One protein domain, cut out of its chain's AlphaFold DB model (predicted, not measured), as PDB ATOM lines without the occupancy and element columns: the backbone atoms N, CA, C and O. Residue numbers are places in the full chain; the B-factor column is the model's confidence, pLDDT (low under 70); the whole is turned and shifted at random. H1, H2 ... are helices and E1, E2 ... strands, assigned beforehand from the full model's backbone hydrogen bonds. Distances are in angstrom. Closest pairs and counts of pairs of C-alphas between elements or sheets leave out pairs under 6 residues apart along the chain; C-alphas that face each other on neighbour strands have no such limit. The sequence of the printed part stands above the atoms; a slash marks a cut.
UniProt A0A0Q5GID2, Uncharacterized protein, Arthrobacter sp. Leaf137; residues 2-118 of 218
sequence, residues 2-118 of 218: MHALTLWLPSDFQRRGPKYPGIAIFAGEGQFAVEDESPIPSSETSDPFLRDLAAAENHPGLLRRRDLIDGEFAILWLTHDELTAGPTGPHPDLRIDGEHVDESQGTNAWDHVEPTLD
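This is residues 2 to 118 of the 218 residues of an uncharacterized protein of Arthrobacter sp. Leaf137 (UniProt A0A0Q5GID2). Little regular structure: one twisted antiparallel sheet, E1 - E2 - E4 - E3, with short H2 over one end of E2 and H1 away from it among long loops. Of 117 printed residues, 39 are in named elements, class mixed, in the order E1, E2, H1, E3, E4, H2. It is only just compact, close to loose: radius of gyration of the C-alphas 15.9 A, spans 45 by 31 by 28 A.

E1, residues 2 to 8, begins at C-alpha 2 (-19.492, -11.076, 50.326) and measures 19.0 A. E2 is residues 22 to 27, H1 48 to 55, E3 62 to 66, and E4 72 to 78, 19.4 A. H2, residues 80 to 85, ends at C-alpha 85 (-0.847, -12.821, 53.836).

Within hydrogen-bond range are N 4 and O 25 in hairpin E1 and E2, 2.8 A; N 24 and O 76 between E2 and E4, 2.9 A; N 63 and O 75 in hairpin E3 and E4, 2.8 A. E2, H1 and E3 form a split strand-helix-strand unit, its same-way strands separated by E4, with a right-handed crossover. H2 is on the sheet, height 8.7 A; its closest C-alphas to E2 are Leu 83 and Gly 22, 7.1 A. H1 is not on it. In H1 and H2 every O i to N i+4 pair is within range.

The C-alphas farthest apart, Asp 12 and Ser 46, are 48.3 A apart. The printed part has no cut; links E1 to E2 and E2 to H1 are long. Residues 34 to 37 and 104 have pLDDT under 70.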
ATOM      1  N   MET A   2     -20.005 -10.272  49.216       90.75
ATOM      2  CA  MET A   2     -19.492 -11.076  50.326       90.75
ATOM      3  C   MET A   2     -18.369 -12.007  49.842       90.75
ATOM      4  O   MET A   2     -18.422 -12.528  48.728       90.75
ATOM      5  N   HIS A   3     -17.344 -12.220  50.667       92.56
ATOM      6  CA  HIS A   3     -16.340 -13.266  50.442       92.56
ATOM      7  C   HIS A   3     -16.928 -14.635  50.799       92.56
ATOM      8  O   HIS A   3     -17.450 -14.799  51.894       92.56
ATOM      9  N   ALA A   4     -16.839 -15.601  49.886       92.44
ATOM     10  CA  ALA A   4     -17.336 -16.956  50.116       92.44
ATOM     11  C   ALA A   4     -16.217 -17.912  50.541       92.44
ATOM     12  O   ALA A   4     -16.318 -18.606  51.549       92.44
ATOM     13  N   LEU A   5     -15.129 -17.962  49.764       94.19
ATOM     14  CA  LEU A   5     -13.979 -18.809  50.070       94.19
ATOM     15  C   LEU A   5     -12.696 -18.287  49.432       94.19
ATOM     16  O   LEU A   5     -12.713 -17.506  48.481       94.19
ATOM     17  N   THR A   6     -11.567 -18.781  49.934       95.25
ATOM     18  CA  THR A   6     -10.254 -18.657  49.298       95.25
ATOM     19  C   THR A   6      -9.588 -20.023  49.279       95.25
ATOM     20  O   THR A   6      -9.582 -20.725  50.287       95.25
ATOM     21  N   LEU A   7      -9.025 -20.406  48.134       95.94
ATOM     22  CA  LEU A   7      -8.423 -21.716  47.921       95.94
ATOM     23  C   LEU A   7      -7.062 -21.594  47.240       95.94
ATOM     24  O   LEU A   7      -6.911 -20.928  46.215       95.94
ATOM     25  N   TRP A   8      -6.092 -22.329  47.777       97.56
ATOM     26  CA  TRP A   8      -4.894 -22.708  47.037       97.56
ATOM     27  C   TRP A   8      -5.259 -23.794  46.025       97.56
ATOM     28  O   TRP A   8      -5.885 -24.792  46.382       97.56
ATOM     29  N   LEU A   9      -4.857 -23.618  44.770       98.19
ATOM     30  CA  LEU A   9      -5.165 -24.539  43.684       98.19
ATOM     31  C   LEU A   9      -4.010 -25.523  43.437       98.19
ATOM     32  O   LEU A   9      -2.843 -25.110  43.382       98.19
ATOM     33  N   PRO A  10      -4.308 -26.816  43.197       97.25
ATOM     34  CA  PRO A  10      -3.341 -27.752  42.632       97.25
ATOM     35  C   PRO A  10      -2.809 -27.245  41.286       97.25
ATOM     36  O   PRO A  10      -3.523 -26.545  40.569       97.25
ATOM     37  N   SER A  11      -1.582 -27.630  40.913       96.88
ATOM     38  CA  SER A  11      -0.897 -27.131  39.703       96.88
ATOM     39  C   SER A  11      -1.749 -27.197  38.439       96.88
ATOM     40  O   SER A  11      -1.733 -26.271  37.633       96.88
ATOM     41  N   ASP A  12      -2.520 -28.268  38.289       95.56
ATOM     42  CA  ASP A  12      -3.289 -28.537  37.075       95.56
ATOM     43  C   ASP A  12      -4.480 -27.570  36.925       95.56
ATOM     44  O   ASP A  12      -4.867 -27.220  35.804       95.56
ATOM     45  N   PHE A  13      -4.982 -27.050  38.054       98.00
ATOM     46  CA  PHE A  13      -6.068 -26.068  38.144       98.00
ATOM     47  C   PHE A  13      -5.579 -24.612  38.110       98.00
ATOM     48  O   PHE A  13      -6.395 -23.696  38.044       98.00
ATOM     49  N   GLN A  14      -4.266 -24.356  38.089       97.62
ATOM     50  CA  GLN A  14      -3.701 -23.003  37.969       97.62
ATOM     51  C   GLN A  14      -3.784 -22.498  36.519       97.62
ATOM     52  O   GLN A  14      -2.776 -22.246  35.856       97.62
ATOM     53  N   ARG A  15      -5.006 -22.359  35.994       96.75
ATOM     54  CA  ARG A  15      -5.284 -22.069  34.574       96.75
ATOM     55  C   ARG A  15      -4.862 -20.665  34.127       96.75
ATOM     56  O   ARG A  15      -4.669 -20.434  32.938       96.75
ATOM     57  N   ARG A  16      -4.617 -19.740  35.066       95.50
ATOM     58  CA  ARG A  16      -3.969 -18.433  34.811       95.50
ATOM     59  C   ARG A  16      -2.436 -18.473  34.917       95.50
ATOM     60  O   ARG A  16      -1.779 -17.434  34.844       95.50
ATOM     61  N   GLY A  17      -1.859 -19.667  35.040       95.44
ATOM     62  CA  GLY A  17      -0.427 -19.902  35.170       95.44
ATOM     63  C   GLY A  17       0.074 -19.833  36.618       95.44
ATOM     64  O   GLY A  17      -0.622 -19.351  37.510       95.44
ATOM     65  N   PRO A  18       1.330 -20.252  36.861       96.31
ATOM     66  CA  PRO A  18       1.867 -20.472  38.209       96.31
ATOM     67  C   PRO A  18       2.048 -19.197  39.044       96.31
ATOM     68  O   PRO A  18       2.319 -19.272  40.239       96.31
ATOM     69  N   LYS A  19       1.914 -18.012  38.430       96.75
ATOM     70  CA  LYS A  19       1.915 -16.728  39.145       96.75
ATOM     71  C   LYS A  19       0.649 -16.542  39.994       96.75
ATOM     72  O   LYS A  19       0.695 -15.787  40.961       96.75
ATOM     73  N   TYR A  20      -0.439 -17.229  39.643       97.50
ATOM     74  CA  TYR A  20      -1.727 -17.143  40.324       97.50
ATOM     75  C   TYR A  20      -2.120 -18.513  40.895       97.50
ATOM     76  O   TYR A  20      -2.947 -19.214  40.305       97.50
ATOM     77  N   PRO A  21      -1.490 -18.952  42.001       98.06
ATOM     78  CA  PRO A  21      -1.662 -20.305  42.515       98.06
ATOM     79  C   PRO A  21      -2.970 -20.519  43.287       98.06
ATOM     80  O   PRO A  21      -3.165 -21.603  43.828       98.06
ATOM     81  N   GLY A  22      -3.853 -19.528  43.372       98.00
ATOM     82  CA  GLY A  22      -5.106 -19.648  44.103       98.00
ATOM     83  C   GLY A  22      -6.172 -18.674  43.633       98.00
ATOM     84  O   GLY A  22      -5.911 -17.772  42.830       98.00
ATOM     85  N   ILE A  23      -7.377 -18.883  44.148       97.62
ATOM     86  CA  ILE A  23      -8.555 -18.073  43.850       97.62
ATOM     87  C   ILE A  23      -9.286 -17.683  45.132       97.62
ATOM     88  O   ILE A  23      -9.215 -18.393  46.134       97.62
ATOM     89  N   ALA A  24     -10.035 -16.588  45.077       95.94
ATOM     90  CA  ALA A  24     -11.122 -16.311  46.002       95.94
ATOM     91  C   ALA A  24     -12.439 -16.166  45.239       95.94
ATOM     92  O   ALA A  24     -12.455 -15.632  44.129       95.94
ATOM     93  N   ILE A  25     -13.524 -16.653  45.834       95.31
ATOM     94  CA  ILE A  25     -14.878 -16.531  45.294       95.31
ATOM     95  C   ILE A  25     -15.626 -15.497  46.119       95.31
ATOM     96  O   ILE A  25     -15.552 -15.501  47.350       95.31
ATOM     97  N   PHE A  26     -16.343 -14.624  45.427       93.75
ATOM     98  CA  PHE A  26     -17.224 -13.635  46.020       93.75
ATOM     99  C   PHE A  26     -18.620 -13.772  45.426       93.75
ATOM    100  O   PHE A  26     -18.761 -14.019  44.226       93.75
ATOM    101  N   ALA A  27     -19.628 -13.574  46.266       91.19
ATOM    102  CA  ALA A  27     -21.026 -13.534  45.872       91.19
ATOM    103  C   ALA A  27     -21.618 -12.163  46.188       91.19
ATOM    104  O   ALA A  27     -21.260 -11.510  47.167       91.19
ATOM    105  N   GLY A  28     -22.479 -11.693  45.311       88.56
ATOM    106  CA  GLY A  28     -23.342 -10.546  45.498       88.56
ATOM    107  C   GLY A  28     -24.735 -10.899  45.006       88.56
ATOM    108  O   GLY A  28     -25.038 -12.060  44.749       88.56
ATOM    109  N   GLU A  29     -25.565  -9.882  44.858       81.81
ATOM    110  CA  GLU A  29     -26.888 -10.003  44.265       81.81
ATOM    111  C   GLU A  29     -27.152  -8.769  43.415       81.81
ATOM    112  O   GLU A  29     -26.684  -7.671  43.731       81.81
ATOM    113  N   GLY A  30     -27.894  -8.970  42.336       73.94
ATOM    114  CA  GLY A  30     -28.340  -7.913  41.441       73.94
ATOM    115  C   GLY A  30     -29.775  -8.105  40.955       73.94
ATOM    116  O   GLY A  30     -30.371  -7.133  40.500       73.94
ATOM    117  N   GLN A  31     -30.372  -9.294  41.116       74.69
ATOM    118  CA  GLN A  31     -31.706  -9.639  40.619       74.69
ATOM    119  C   GLN A  31     -32.795  -8.679  41.097       74.69
ATOM    120  O   GLN A  31     -33.716  -8.336  40.352       74.69
ATOM    121  N   PHE A  32     -32.720  -8.282  42.364       77.25
ATOM    122  CA  PHE A  32     -33.740  -7.461  43.009       77.25
ATOM    123  C   PHE A  32     -33.327  -5.992  43.132       77.25
ATOM    124  O   PHE A  32     -34.067  -5.199  43.715       77.25
ATOM    125  N   ALA A  33     -32.163  -5.611  42.595       71.75
ATOM    126  CA  ALA A  33     -31.716  -4.228  42.616       71.75
ATOM    127  C   ALA A  33     -32.568  -3.381  41.658       71.75
ATOM    128  O   ALA A  33     -32.699  -3.679  40.471       71.75
ATOM    129  N   VAL A  34     -33.142  -2.292  42.167       66.94
ATOM    130  CA  VAL A  34     -33.864  -1.316  41.344       66.94
ATOM    131  C   VAL A  34     -32.842  -0.315  40.789       66.94
ATOM    132  O   VAL A  34     -32.279   0.486  41.538       66.94
ATOM    133  N   GLU A  35     -32.567  -0.373  39.478       61.78
ATOM    134  CA  GLU A  35     -31.498   0.418  38.828       61.78
ATOM    135  C   GLU A  35     -31.620   1.935  39.072       61.78
ATOM    136  O   GLU A  35     -30.608   2.605  39.270       61.78
ATOM    137  N   ASP A  36     -32.842   2.474  39.118       60.50
ATOM    138  CA  ASP A  36     -33.097   3.914  39.289       60.50
ATOM    139  C   ASP A  36     -33.036   4.394  40.756       60.50
ATOM    140  O   ASP A  36     -33.047   5.602  41.010       60.50
ATOM    141  N   GLU A  37     -32.968   3.477  41.725       66.75
ATOM    142  CA  GLU A  37     -32.931   3.794  43.165       66.75
ATOM    143  C   GLU A  37     -31.554   3.524  43.788       66.75
ATOM    144  O   GLU A  37     -31.269   3.975  44.899       66.75
ATOM    145  N   SER A  38     -30.666   2.853  43.051       72.19
ATOM    146  CA  SER A  38     -29.320   2.542  43.522       72.19
ATOM    147  C   SER A  38     -28.461   3.814  43.613       72.19
ATOM    148  O   SER A  38     -28.323   4.556  42.633       72.19
ATOM    149  N   PRO A  39     -27.844   4.095  44.770       76.69
ATOM    150  CA  PRO A  39     -27.054   5.301  44.956       76.69
ATOM    151  C   PRO A  39     -25.777   5.247  44.106       76.69
ATOM    152  O   PRO A  39     -25.035   4.266  44.113       76.69
ATOM    153  N   ILE A  40     -25.508   6.324  43.361       85.44
ATOM    154  CA  ILE A  40     -24.386   6.390  42.415       85.44
ATOM    155  C   ILE A  40     -23.110   6.843  43.149       85.44
ATOM    156  O   ILE A  40     -23.082   7.962  43.678       85.44
ATOM    157  N   PRO A  41     -22.027   6.041  43.149       91.56
ATOM    158  CA  PRO A  41     -20.747   6.440  43.729       91.56
ATOM    159  C   PRO A  41     -20.175   7.694  43.053       91.56
ATOM    160  O   PRO A  41     -20.202   7.823  41.828       91.56
ATOM    161  N   SER A  42     -19.628   8.626  43.837       93.88
ATOM    162  CA  SER A  42     -19.028   9.864  43.319       93.88
ATOM    163  C   SER A  42     -17.927  10.395  44.234       93.88
ATOM    164  O   SER A  42     -18.097  10.427  45.447       93.88
ATOM    165  N   SER A  43     -16.820  10.892  43.670       94.19
ATOM    166  CA  SER A  43     -15.747  11.535  44.450       94.19
ATOM    167  C   SER A  43     -16.179  12.850  45.105       94.19
ATOM    168  O   SER A  43     -15.616  13.248  46.124       94.19
ATOM    169  N   GLU A  44     -17.184  13.516  44.531       95.50
ATOM    170  CA  GLU A  44     -17.636  14.854  44.932       95.50
ATOM    171  C   GLU A  44     -18.743  14.826  45.995       95.50
ATOM    172  O   GLU A  44     -19.154  15.874  46.497       95.50
ATOM    173  N   THR A  45     -19.256  13.643  46.342       94.12
ATOM    174  CA  THR A  45     -20.296  13.509  47.369       94.12
ATOM    175  C   THR A  45     -19.747  13.769  48.776       94.12
ATOM    176  O   THR A  45     -18.584  13.502  49.095       94.12
ATOM    177  N   SER A  46     -20.595  14.303  49.657       94.00
ATOM    178  CA  SER A  46     -20.286  14.426  51.085       94.00
ATOM    179  C   SER A  46     -20.428  13.103  51.834       94.00
ATOM    180  O   SER A  46     -19.842  12.968  52.908       94.00
ATOM    181  N   ASP A  47     -21.166  12.152  51.266       94.88
ATOM    182  CA  ASP A  47     -21.367  10.816  51.815       94.88
ATOM    183  C   ASP A  47     -20.027  10.047  51.872       94.88
ATOM    184  O   ASP A  47     -19.328   9.941  50.857       94.88
ATOM    185  N   PRO A  48     -19.588   9.569  53.051       94.25
ATOM    186  CA  PRO A  48     -18.328   8.843  53.174       94.25
ATOM    187  C   PRO A  48     -18.335   7.503  52.428       94.25
ATOM    188  O   PRO A  48     -17.327   7.185  51.801       94.25
ATOM    189  N   PHE A  49     -19.448   6.769  52.437       93.38
ATOM    190  CA  PHE A  49     -19.581   5.467  51.788       93.38
ATOM    191  C   PHE A  49     -19.518   5.588  50.264       93.38
ATOM    192  O   PHE A  49     -18.705   4.927  49.622       93.38
ATOM    193  N   LEU A  50     -20.300   6.495  49.669       94.25
ATOM    194  CA  LEU A  50     -20.328   6.656  48.207       94.25
ATOM    195  C   LEU A  50     -19.019   7.204  47.628       94.25
ATOM    196  O   LEU A  50     -18.675   6.909  46.482       94.25
ATOM    197  N   ARG A  51     -18.285   7.999  48.409       95.44
ATOM    198  CA  ARG A  51     -16.956   8.485  48.027       95.44
ATOM    199  C   ARG A  51     -15.898   7.391  48.114       95.44
ATOM    200  O   ARG A  51     -15.040   7.327  47.239       95.44
ATOM    201  N   ASP A  52     -15.956   6.556  49.148       94.25
ATOM    202  CA  ASP A  52     -15.065   5.403  49.305       94.25
ATOM    203  C   ASP A  52     -15.288   4.380  48.185       94.25
ATOM    204  O   ASP A  52     -14.346   3.988  47.498       94.25
ATOM    205  N   LEU A  53     -16.553   4.070  47.890       91.75
ATOM    206  CA  LEU A  53     -16.921   3.185  46.789       91.75
ATOM    207  C   LEU A  53     -16.470   3.733  45.424       91.75
ATOM    208  O   LEU A  53     -16.049   2.964  44.564       91.75
ATOM    209  N   ALA A  54     -16.486   5.057  45.225       94.75
ATOM    210  CA  ALA A  54     -15.963   5.691  44.011       94.75
ATOM    211  C   ALA A  54     -14.430   5.633  43.891       94.75
ATOM    212  O   ALA A  54     -13.902   5.757  42.786       94.75
ATOM    213  N   ALA A  55     -13.720   5.475  45.010       94.50
ATOM    214  CA  ALA A  55     -12.270   5.320  45.050       94.50
ATOM    215  C   ALA A  55     -11.821   3.852  44.944       94.50
ATOM    216  O   ALA A  55     -10.626   3.593  44.794       94.50
ATOM    217  N   ALA A  56     -12.751   2.896  45.023       92.25
ATOM    218  CA  ALA A  56     -12.442   1.478  44.946       92.25
ATOM    219  C   ALA A  56     -11.890   1.100  43.562       92.25
ATOM    220  O   ALA A  56     -12.460   1.425  42.518       92.25
ATOM    221  N   GLU A  57     -10.788   0.353  43.555       92.62
ATOM    222  CA  GLU A  57     -10.171  -0.151  42.334       92.62
ATOM    223  C   GLU A  57     -10.421  -1.649  42.175       92.62
ATOM    224  O   GLU A  57     -10.361  -2.432  43.126       92.62
ATOM    225  N   ASN A  58     -10.667  -2.071  40.935       93.62
ATOM    226  CA  ASN A  58     -10.746  -3.490  40.625       93.62
ATOM    227  C   ASN A  58      -9.371  -4.130  40.790       93.62
ATOM    228  O   ASN A  58      -8.395  -3.717  40.162       93.62
ATOM    229  N   HIS A  59      -9.325  -5.210  41.558       94.44
ATOM    230  CA  HIS A  59      -8.130  -6.027  41.647       94.44
ATOM    231  C   HIS A  59      -7.731  -6.577  40.258       94.44
ATOM    232  O   HIS A  59      -8.603  -7.038  39.514       94.44
ATOM    233  N   PRO A  60      -6.434  -6.617  39.894       94.31
ATOM    234  CA  PRO A  60      -5.995  -7.042  38.558       94.31
ATOM    235  C   PRO A  60      -6.396  -8.469  38.155       94.31
ATOM    236  O   PRO A  60      -6.487  -8.779  36.970       94.31
ATOM    237  N   GLY A  61      -6.594  -9.352  39.135       95.38
ATOM    238  CA  GLY A  61      -7.041 -10.737  38.946       95.38
ATOM    239  C   GLY A  61      -8.561 -10.941  38.959       95.38
ATOM    240  O   GLY A  61      -8.997 -12.089  38.968       95.38
ATOM    241  N   LEU A  62      -9.354  -9.867  39.033       96.19
ATOM    242  CA  LEU A  62     -10.811  -9.935  39.156       96.19
ATOM    243  C   LEU A  62     -11.481 -10.340  37.841       96.19
ATOM    244  O   LEU A  62     -11.256  -9.726  36.798       96.19
ATOM    245  N   LEU A  63     -12.379 -11.315  37.926       95.44
ATOM    246  CA  LEU A  63     -13.276 -11.739  36.861       95.44
ATOM    247  C   LEU A  63     -14.702 -11.759  37.411       95.44
ATOM    248  O   LEU A  63     -14.989 -12.505  38.344       95.44
ATOM    249  N   ARG A  64     -15.587 -10.936  36.844       94.50
ATOM    250  CA  ARG A  64     -17.010 -10.919  37.209       94.50
ATOM    251  C   ARG A  64     -17.780 -11.955  36.398       94.50
ATOM    252  O   ARG A  64     -17.446 -12.217  35.240       94.50
ATOM    253  N   ARG A  65     -18.809 -12.521  37.009       91.38
ATOM    254  CA  ARG A  65     -19.792 -13.417  36.408       91.38
ATOM    255  C   ARG A  65     -21.167 -12.880  36.755       91.38
ATOM    256  O   ARG A  65     -21.377 -12.419  37.873       91.38
ATOM    257  N   ARG A  66     -22.068 -12.922  35.787       88.00
ATOM    258  CA  ARG A  66     -23.468 -12.566  35.971       88.00
ATOM    259  C   ARG A  66     -24.291 -13.702  35.401       88.00
ATOM    260  O   ARG A  66     -23.979 -14.168  34.303       88.00
ATOM    261  N   ASP A  67     -25.254 -14.178  36.169       84.56
ATOM    262  CA  ASP A  67     -26.178 -15.214  35.717       84.56
ATOM    263  C   ASP A  67     -27.326 -14.619  34.872       84.56
ATOM    264  O   ASP A  67     -27.309 -13.449  34.483       84.56
ATOM    265  N   LEU A  68     -28.323 -15.448  34.555       83.88
ATOM    266  CA  LEU A  68     -29.495 -15.059  33.763       83.88
ATOM    267  C   LEU A  68     -30.528 -14.213  34.520       83.88
ATOM    268  O   LEU A  68     -31.411 -13.643  33.878       83.88
ATOM    269  N   ILE A  69     -30.462 -14.181  35.849       83.31
ATOM    270  CA  ILE A  69     -31.352 -13.410  36.719       83.31
ATOM    271  C   ILE A  69     -30.659 -12.186  37.317       83.31
ATOM    272  O   ILE A  69     -31.242 -11.542  38.173       83.31
ATOM    273  N   ASP A  70     -29.468 -11.840  36.828       84.56
ATOM    274  CA  ASP A  70     -28.648 -10.710  37.263       84.56
ATOM    275  C   ASP A  70     -27.937 -10.873  38.614       84.56
ATOM    276  O   ASP A  70     -27.349  -9.910  39.107       84.56
ATOM    277  N   GLY A  71     -27.889 -12.088  39.164       85.69
ATOM    278  CA  GLY A  71     -27.029 -12.401  40.300       85.69
ATOM    279  C   GLY A  71     -25.556 -12.223  39.927       85.69
ATOM    280  O   GLY A  71     -25.103 -12.624  38.848       85.69
ATOM    281  N   GLU A  72     -24.795 -11.568  40.806       89.81
ATOM    282  CA  GLU A  72     -23.408 -11.198  40.542       89.81
ATOM    283  C   GLU A  72     -22.428 -12.023  41.373       89.81
ATOM    284  O   GLU A  72     -22.472 -12.045  42.600       89.81
ATOM    285  N   PHE A  73     -21.449 -12.621  40.707       93.12
ATOM    286  CA  PHE A  73     -20.375 -13.377  41.338       93.12
ATOM    287  C   PHE A  73     -19.023 -12.902  40.830       93.12
ATOM    288  O   PHE A  73     -18.899 -12.294  39.762       93.12
ATOM    289  N   ALA A  74     -17.971 -13.195  41.581       94.75
ATOM    290  CA  ALA A  74     -16.624 -12.920  41.127       94.75
ATOM    291  C   ALA A  74     -15.634 -14.011  41.517       94.75
ATOM    292  O   ALA A  74     -15.648 -14.527  42.632       94.75
ATOM    293  N   ILE A  75     -14.722 -14.289  40.587       96.75
ATOM    294  CA  ILE A  75     -13.504 -15.047  40.834       96.75
ATOM    295  C   ILE A  75     -12.353 -14.054  40.881       96.75
ATOM    296  O   ILE A  75     -12.155 -13.254  39.963       96.75
ATOM    297  N   LEU A  76     -11.564 -14.130  41.939       96.62
ATOM    298  CA  LEU A  76     -10.365 -13.341  42.118       96.62
ATOM    299  C   LEU A  76      -9.144 -14.247  42.047       96.62
ATOM    300  O   LEU A  76      -8.930 -15.048  42.948       96.62
ATOM    301  N   TRP A  77      -8.330 -14.121  41.003       98.06
ATOM    302  CA  TRP A  77      -7.054 -14.834  40.921       98.06
ATOM    303  C   TRP A  77      -6.001 -14.144  41.781       98.06
ATOM    304  O   TRP A  77      -5.705 -12.965  41.573       98.06
ATOM    305  N   LEU A  78      -5.430 -14.896  42.718       98.19
ATOM    306  CA  LEU A  78      -4.530 -14.388  43.745       98.19
ATOM    307  C   LEU A  78      -3.099 -14.841  43.492       98.19
ATOM    308  O   LEU A  78      -2.842 -15.978  43.093       98.19
ATOM    309  N   THR A  79      -2.165 -13.939  43.746       97.94
ATOM    310  CA  THR A  79      -0.735 -14.222  43.780       97.94
ATOM    311  C   THR A  79      -0.353 -14.996  45.042       97.94
ATOM    312  O   THR A  79      -1.111 -15.083  46.009       97.94
ATOM    313  N   HIS A  80       0.852 -15.569  45.041       97.44
ATOM    314  CA  HIS A  80       1.390 -16.254  46.217       97.44
ATOM    315  C   HIS A  80       1.431 -15.338  47.450       97.44
ATOM    316  O   HIS A  80       0.980 -15.740  48.519       97.44
ATOM    317  N   ASP A  81       1.921 -14.105  47.289       97.38
ATOM    318  CA  ASP A  81       2.065 -13.154  48.396       97.38
ATOM    319  C   ASP A  81       0.700 -12.829  49.024       97.38
ATOM    320  O   ASP A  81       0.562 -12.890  50.244       97.38
ATOM    321  N   GLU A  82      -0.329 -12.603  48.200       96.88
ATOM    322  CA  GLU A  82      -1.705 -12.359  48.659       96.88
ATOM    323  C   GLU A  82      -2.284 -13.546  49.435       96.88
ATOM    324  O   GLU A  82      -2.858 -13.360  50.503       96.88
ATOM    325  N   LEU A  83      -2.092 -14.775  48.948       95.62
ATOM    326  CA  LEU A  83      -2.582 -15.967  49.647       95.62
ATOM    327  C   LEU A  83      -1.858 -16.200  50.978       95.62
ATOM    328  O   LEU A  83      -2.477 -16.613  51.957       95.62
ATOM    329  N   THR A  84      -0.546 -15.956  51.027       95.62
ATOM    330  CA  THR A  84       0.247 -16.143  52.255       95.62
ATOM    331  C   THR A  84       0.015 -15.063  53.305       95.62
ATOM    332  O   THR A  84       0.236 -15.326  54.486       95.62
ATOM    333  N   ALA A  85      -0.456 -13.877  52.905       94.38
ATOM    334  CA  ALA A  85      -0.847 -12.821  53.836       94.38
ATOM    335  C   ALA A  85      -2.045 -13.231  54.716       94.38
ATOM    336  O   ALA A  85      -2.207 -12.701  55.816       94.38
ATOM    337  N   GLY A  86      -2.827 -14.218  54.268       89.12
ATOM    338  CA  GLY A  86      -3.977 -14.748  54.989       89.12
ATOM    339  C   GLY A  86      -5.262 -13.949  54.745       89.12
ATOM    340  O   GLY A  86      -5.290 -13.032  53.919       89.12
ATOM    341  N   PRO A  87      -6.358 -14.313  55.435       85.06
ATOM    342  CA  PRO A  87      -7.645 -13.659  55.252       85.06
ATOM    343  C   PRO A  87      -7.548 -12.178  55.621       85.06
ATOM    344  O   PRO A  87      -7.063 -11.810  56.693       85.06
ATOM    345  N   THR A  88      -8.035 -11.326  54.723       84.81
ATOM    346  CA  THR A  88      -8.189  -9.893  54.974       84.81
ATOM    347  C   THR A  88      -9.641  -9.641  55.352       84.81
ATOM    348  O   THR A  88     -10.545 -10.107  54.659       84.81
ATOM    349  N   GLY A  89      -9.872  -8.940  56.463       82.50
ATOM    350  CA  GLY A  89     -11.225  -8.534  56.845       82.50
ATOM    351  C   GLY A  89     -11.849  -7.612  55.790       82.50
ATOM    352  O   GLY A  89     -11.114  -6.997  55.009       82.50
ATOM    353  N   PRO A  90     -13.186  -7.488  55.757       84.50
ATOM    354  CA  PRO A  90     -13.837  -6.550  54.853       84.50
ATOM    355  C   PRO A  90     -13.338  -5.122  55.108       84.50
ATOM    356  O   PRO A  90     -12.940  -4.769  56.223       84.50
ATOM    357  N   HIS A  91     -13.365  -4.295  54.060       88.06
ATOM    358  CA  HIS A  91     -13.111  -2.862  54.196       88.06
ATOM    359  C   HIS A  91     -14.075  -2.265  55.243       88.06
ATOM    360  O   HIS A  91     -15.207  -2.749  55.333       88.06
ATOM    361  N   PRO A  92     -13.671  -1.259  56.046       91.75
ATOM    362  CA  PRO A  92     -14.556  -0.658  57.040       91.75
ATOM    363  C   PRO A  92     -15.930  -0.287  56.470       91.75
ATOM    364  O   PRO A  92     -16.012   0.291  55.388       91.75
ATOM    365  N   ASP A  93     -16.995  -0.606  57.209       92.75
ATOM    366  CA  ASP A  93     -18.341  -0.152  56.866       92.75
ATOM    367  C   ASP A  93     -18.454   1.348  57.160       92.75
ATOM    368  O   ASP A  93     -18.357   1.780  58.312       92.75
ATOM    369  N   LEU A  94     -18.591   2.145  56.101       94.62
ATOM    370  CA  LEU A  94     -18.731   3.599  56.177       94.62
ATOM    371  C   LEU A  94     -20.180   4.057  55.988       94.62
ATOM    372  O   LEU A  94     -20.417   5.267  55.916       94.62
ATOM    373  N   ARG A  95     -21.137   3.125  55.885       92.44
ATOM    374  CA  ARG A  95     -22.555   3.464  55.762       92.44
ATOM    375  C   ARG A  95     -23.031   4.179  57.023       92.44
ATOM    376  O   ARG A  95     -22.612   3.887  58.145       92.44
ATOM    377  N   ILE A  96     -23.911   5.151  56.823       91.44
ATOM    378  CA  ILE A  96     -24.639   5.792  57.915       91.44
ATOM    379  C   ILE A  96     -25.769   4.840  58.323       91.44
ATOM    380  O   ILE A  96     -26.401   4.234  57.464       91.44
ATOM    381  N   ASP A  97     -26.014   4.692  59.626       89.12
ATOM    382  CA  ASP A  97     -27.047   3.785  60.140       89.12
ATOM    383  C   ASP A  97     -28.422   4.087  59.514       89.12
ATOM    384  O   ASP A  97     -28.917   5.215  59.590       89.12
ATOM    385  N   GLY A  98     -29.019   3.077  58.878       86.25
ATOM    386  CA  GLY A  98     -30.278   3.188  58.137       86.25
ATOM    387  C   GLY A  98     -30.174   3.718  56.699       86.25
ATOM    388  O   GLY A  98     -31.202   3.793  56.029       86.25
ATOM    389  N   GLU A  99     -28.981   4.058  56.202       87.88
ATOM    390  CA  GLU A  99     -28.733   4.433  54.802       87.88
ATOM    391  C   GLU A  99     -28.005   3.314  54.043       87.88
ATOM    392  O   GLU A  99     -27.254   2.536  54.633       87.88
ATOM    393  N   HIS A 100     -28.208   3.243  52.720       85.75
ATOM    394  CA  HIS A 100     -27.592   2.231  51.839       85.75
ATOM    395  C   HIS A 100     -27.822   0.790  52.318       85.75
ATOM    396  O   HIS A 100     -26.940  -0.068  52.224       85.75
ATOM    397  N   VAL A 101     -29.008   0.552  52.883       81.75
ATOM    398  CA  VAL A 101     -29.460  -0.780  53.282       81.75
ATOM    399  C   VAL A 101     -29.633  -1.621  52.024       81.75
ATOM    400  O   VAL A 101     -30.119  -1.136  51.004       81.75
ATOM    401  N   ASP A 102     -29.219  -2.880  52.096       76.12
ATOM    402  CA  ASP A 102     -29.364  -3.807  50.986       76.12
ATOM    403  C   ASP A 102     -30.834  -4.218  50.807       76.12
ATOM    404  O   ASP A 102     -31.364  -5.065  51.529       76.12
ATOM    405  N   GLU A 103     -31.511  -3.595  49.844       74.31
ATOM    406  CA  GLU A 103     -32.887  -3.937  49.469       74.31
ATOM    407  C   GLU A 103     -32.954  -5.098  48.468       74.31
ATOM    408  O   GLU A 103     -34.033  -5.635  48.209       74.31
ATOM    409  N   SER A 104     -31.804  -5.535  47.942       68.50
ATOM    410  CA  SER A 104     -31.732  -6.594  46.937       68.50
ATOM    411  C   SER A 104     -31.881  -8.000  47.527       68.50
ATOM    412  O   SER A 104     -31.840  -8.974  46.790       68.50
ATOM    413  N   GLN A 105     -32.068  -8.131  48.848       73.06
ATOM    414  CA  GLN A 105     -32.086  -9.420  49.567       73.06
ATOM    415  C   GLN A 105     -30.815 -10.261  49.344       73.06
ATOM    416  O   GLN A 105     -30.813 -11.474  49.562       73.06
ATOM    417  N   GLY A 106     -29.744  -9.602  48.907       73.50
ATOM    418  CA  GLY A 106     -28.485 -10.200  48.523       73.50
ATOM    419  C   GLY A 106     -27.478 -10.346  49.638       73.50
ATOM    420  O   GLY A 106     -27.653  -9.832  50.738       73.50
ATOM    421  N   THR A 107     -26.363 -11.006  49.321       83.44
ATOM    422  CA  THR A 107     -25.206 -11.071  50.219       83.44
ATOM    423  C   THR A 107     -24.231  -9.924  49.959       83.44
ATOM    424  O   THR A 107     -23.893  -9.583  48.822       83.44
ATOM    425  N   ASN A 108     -23.702  -9.329  51.028       86.62
ATOM    426  CA  ASN A 108     -22.697  -8.273  50.931       86.62
ATOM    427  C   ASN A 108     -21.680  -8.342  52.080       86.62
ATOM    428  O   ASN A 108     -21.879  -9.041  53.068       86.62
ATOM    429  N   ALA A 109     -20.563  -7.625  51.927       88.44
ATOM    430  CA  ALA A 109     -19.400  -7.734  52.808       88.44
ATOM    431  C   ALA A 109     -19.634  -7.267  54.254       88.44
ATOM    432  O   ALA A 109     -18.794  -7.548  55.109       88.44
ATOM    433  N   TRP A 110     -20.714  -6.527  54.516       88.62
ATOM    434  CA  TRP A 110     -20.958  -5.876  55.802       88.62
ATOM    435  C   TRP A 110     -22.159  -6.466  56.540       88.62
ATOM    436  O   TRP A 110     -22.084  -6.661  57.749       88.62
ATOM    437  N   ASP A 111     -23.226  -6.808  55.818       86.62
ATOM    438  CA  ASP A 111     -24.438  -7.381  56.413       86.62
ATOM    439  C   ASP A 111     -24.347  -8.908  56.566       86.62
ATOM    440  O   ASP A 111     -25.013  -9.486  57.422       86.62
ATOM    441  N   HIS A 112     -23.487  -9.560  55.775       80.44
ATOM    442  CA  HIS A 112     -23.359 -11.017  55.713       80.44
ATOM    443  C   HIS A 112     -21.945 -11.454  56.101       80.44
ATOM    444  O   HIS A 112     -21.178 -11.989  55.302       80.44
ATOM    445  N   VAL A 113     -21.574 -11.171  57.350       80.75
ATOM    446  CA  VAL A 113     -20.268 -11.555  57.897       80.75
ATOM    447  C   VAL A 113     -20.388 -12.894  58.611       80.75
ATOM    448  O   VAL A 113     -20.770 -12.968  59.780       80.75
ATOM    449  N   GLU A 114     -20.024 -13.955  57.903       84.06
ATOM    450  CA  GLU A 114     -19.911 -15.294  58.473       84.06
ATOM    451  C   GLU A 114     -18.544 -15.508  59.151       84.06
ATOM    452  O   GLU A 114     -17.546 -14.877  58.779       84.06
ATOM    453  N   PRO A 115     -18.443 -16.401  60.154       84.31
ATOM    454  CA  PRO A 115     -17.161 -16.758  60.748       84.31
ATOM    455  C   PRO A 115     -16.188 -17.322  59.708       84.31
ATOM    456  O   PRO A 115     -16.548 -18.174  58.896       84.31
ATOM    457  N   THR A 116     -14.919 -16.917  59.786       84.31
ATOM    458  CA  THR A 116     -13.862 -17.536  58.979       84.31
ATOM    459  C   THR A 116     -13.638 -18.976  59.429       84.31
ATOM    460  O   THR A 116     -13.369 -19.238  60.604       84.31
ATOM    461  N   LEU A 117     -13.722 -19.902  58.476       88.44
ATOM    462  CA  LEU A 117     -13.476 -21.324  58.672       88.44
ATOM    463  C   LEU A 117     -12.395 -21.791  57.699       88.44
ATOM    464  O   LEU A 117     -12.344 -21.349  56.550       88.44
ATOM    465  N   ASP A 118     -11.553 -22.715  58.154       90.19
ATOM    466  CA  ASP A 118     -10.556 -23.337  57.291       90.19
ATOM    467  C   ASP A 118     -11.214 -24.412  56.420       90.19
ATOM    468  O   ASP A 118     -11.853 -25.340  56.925       90.19
TER     469      ASP A 118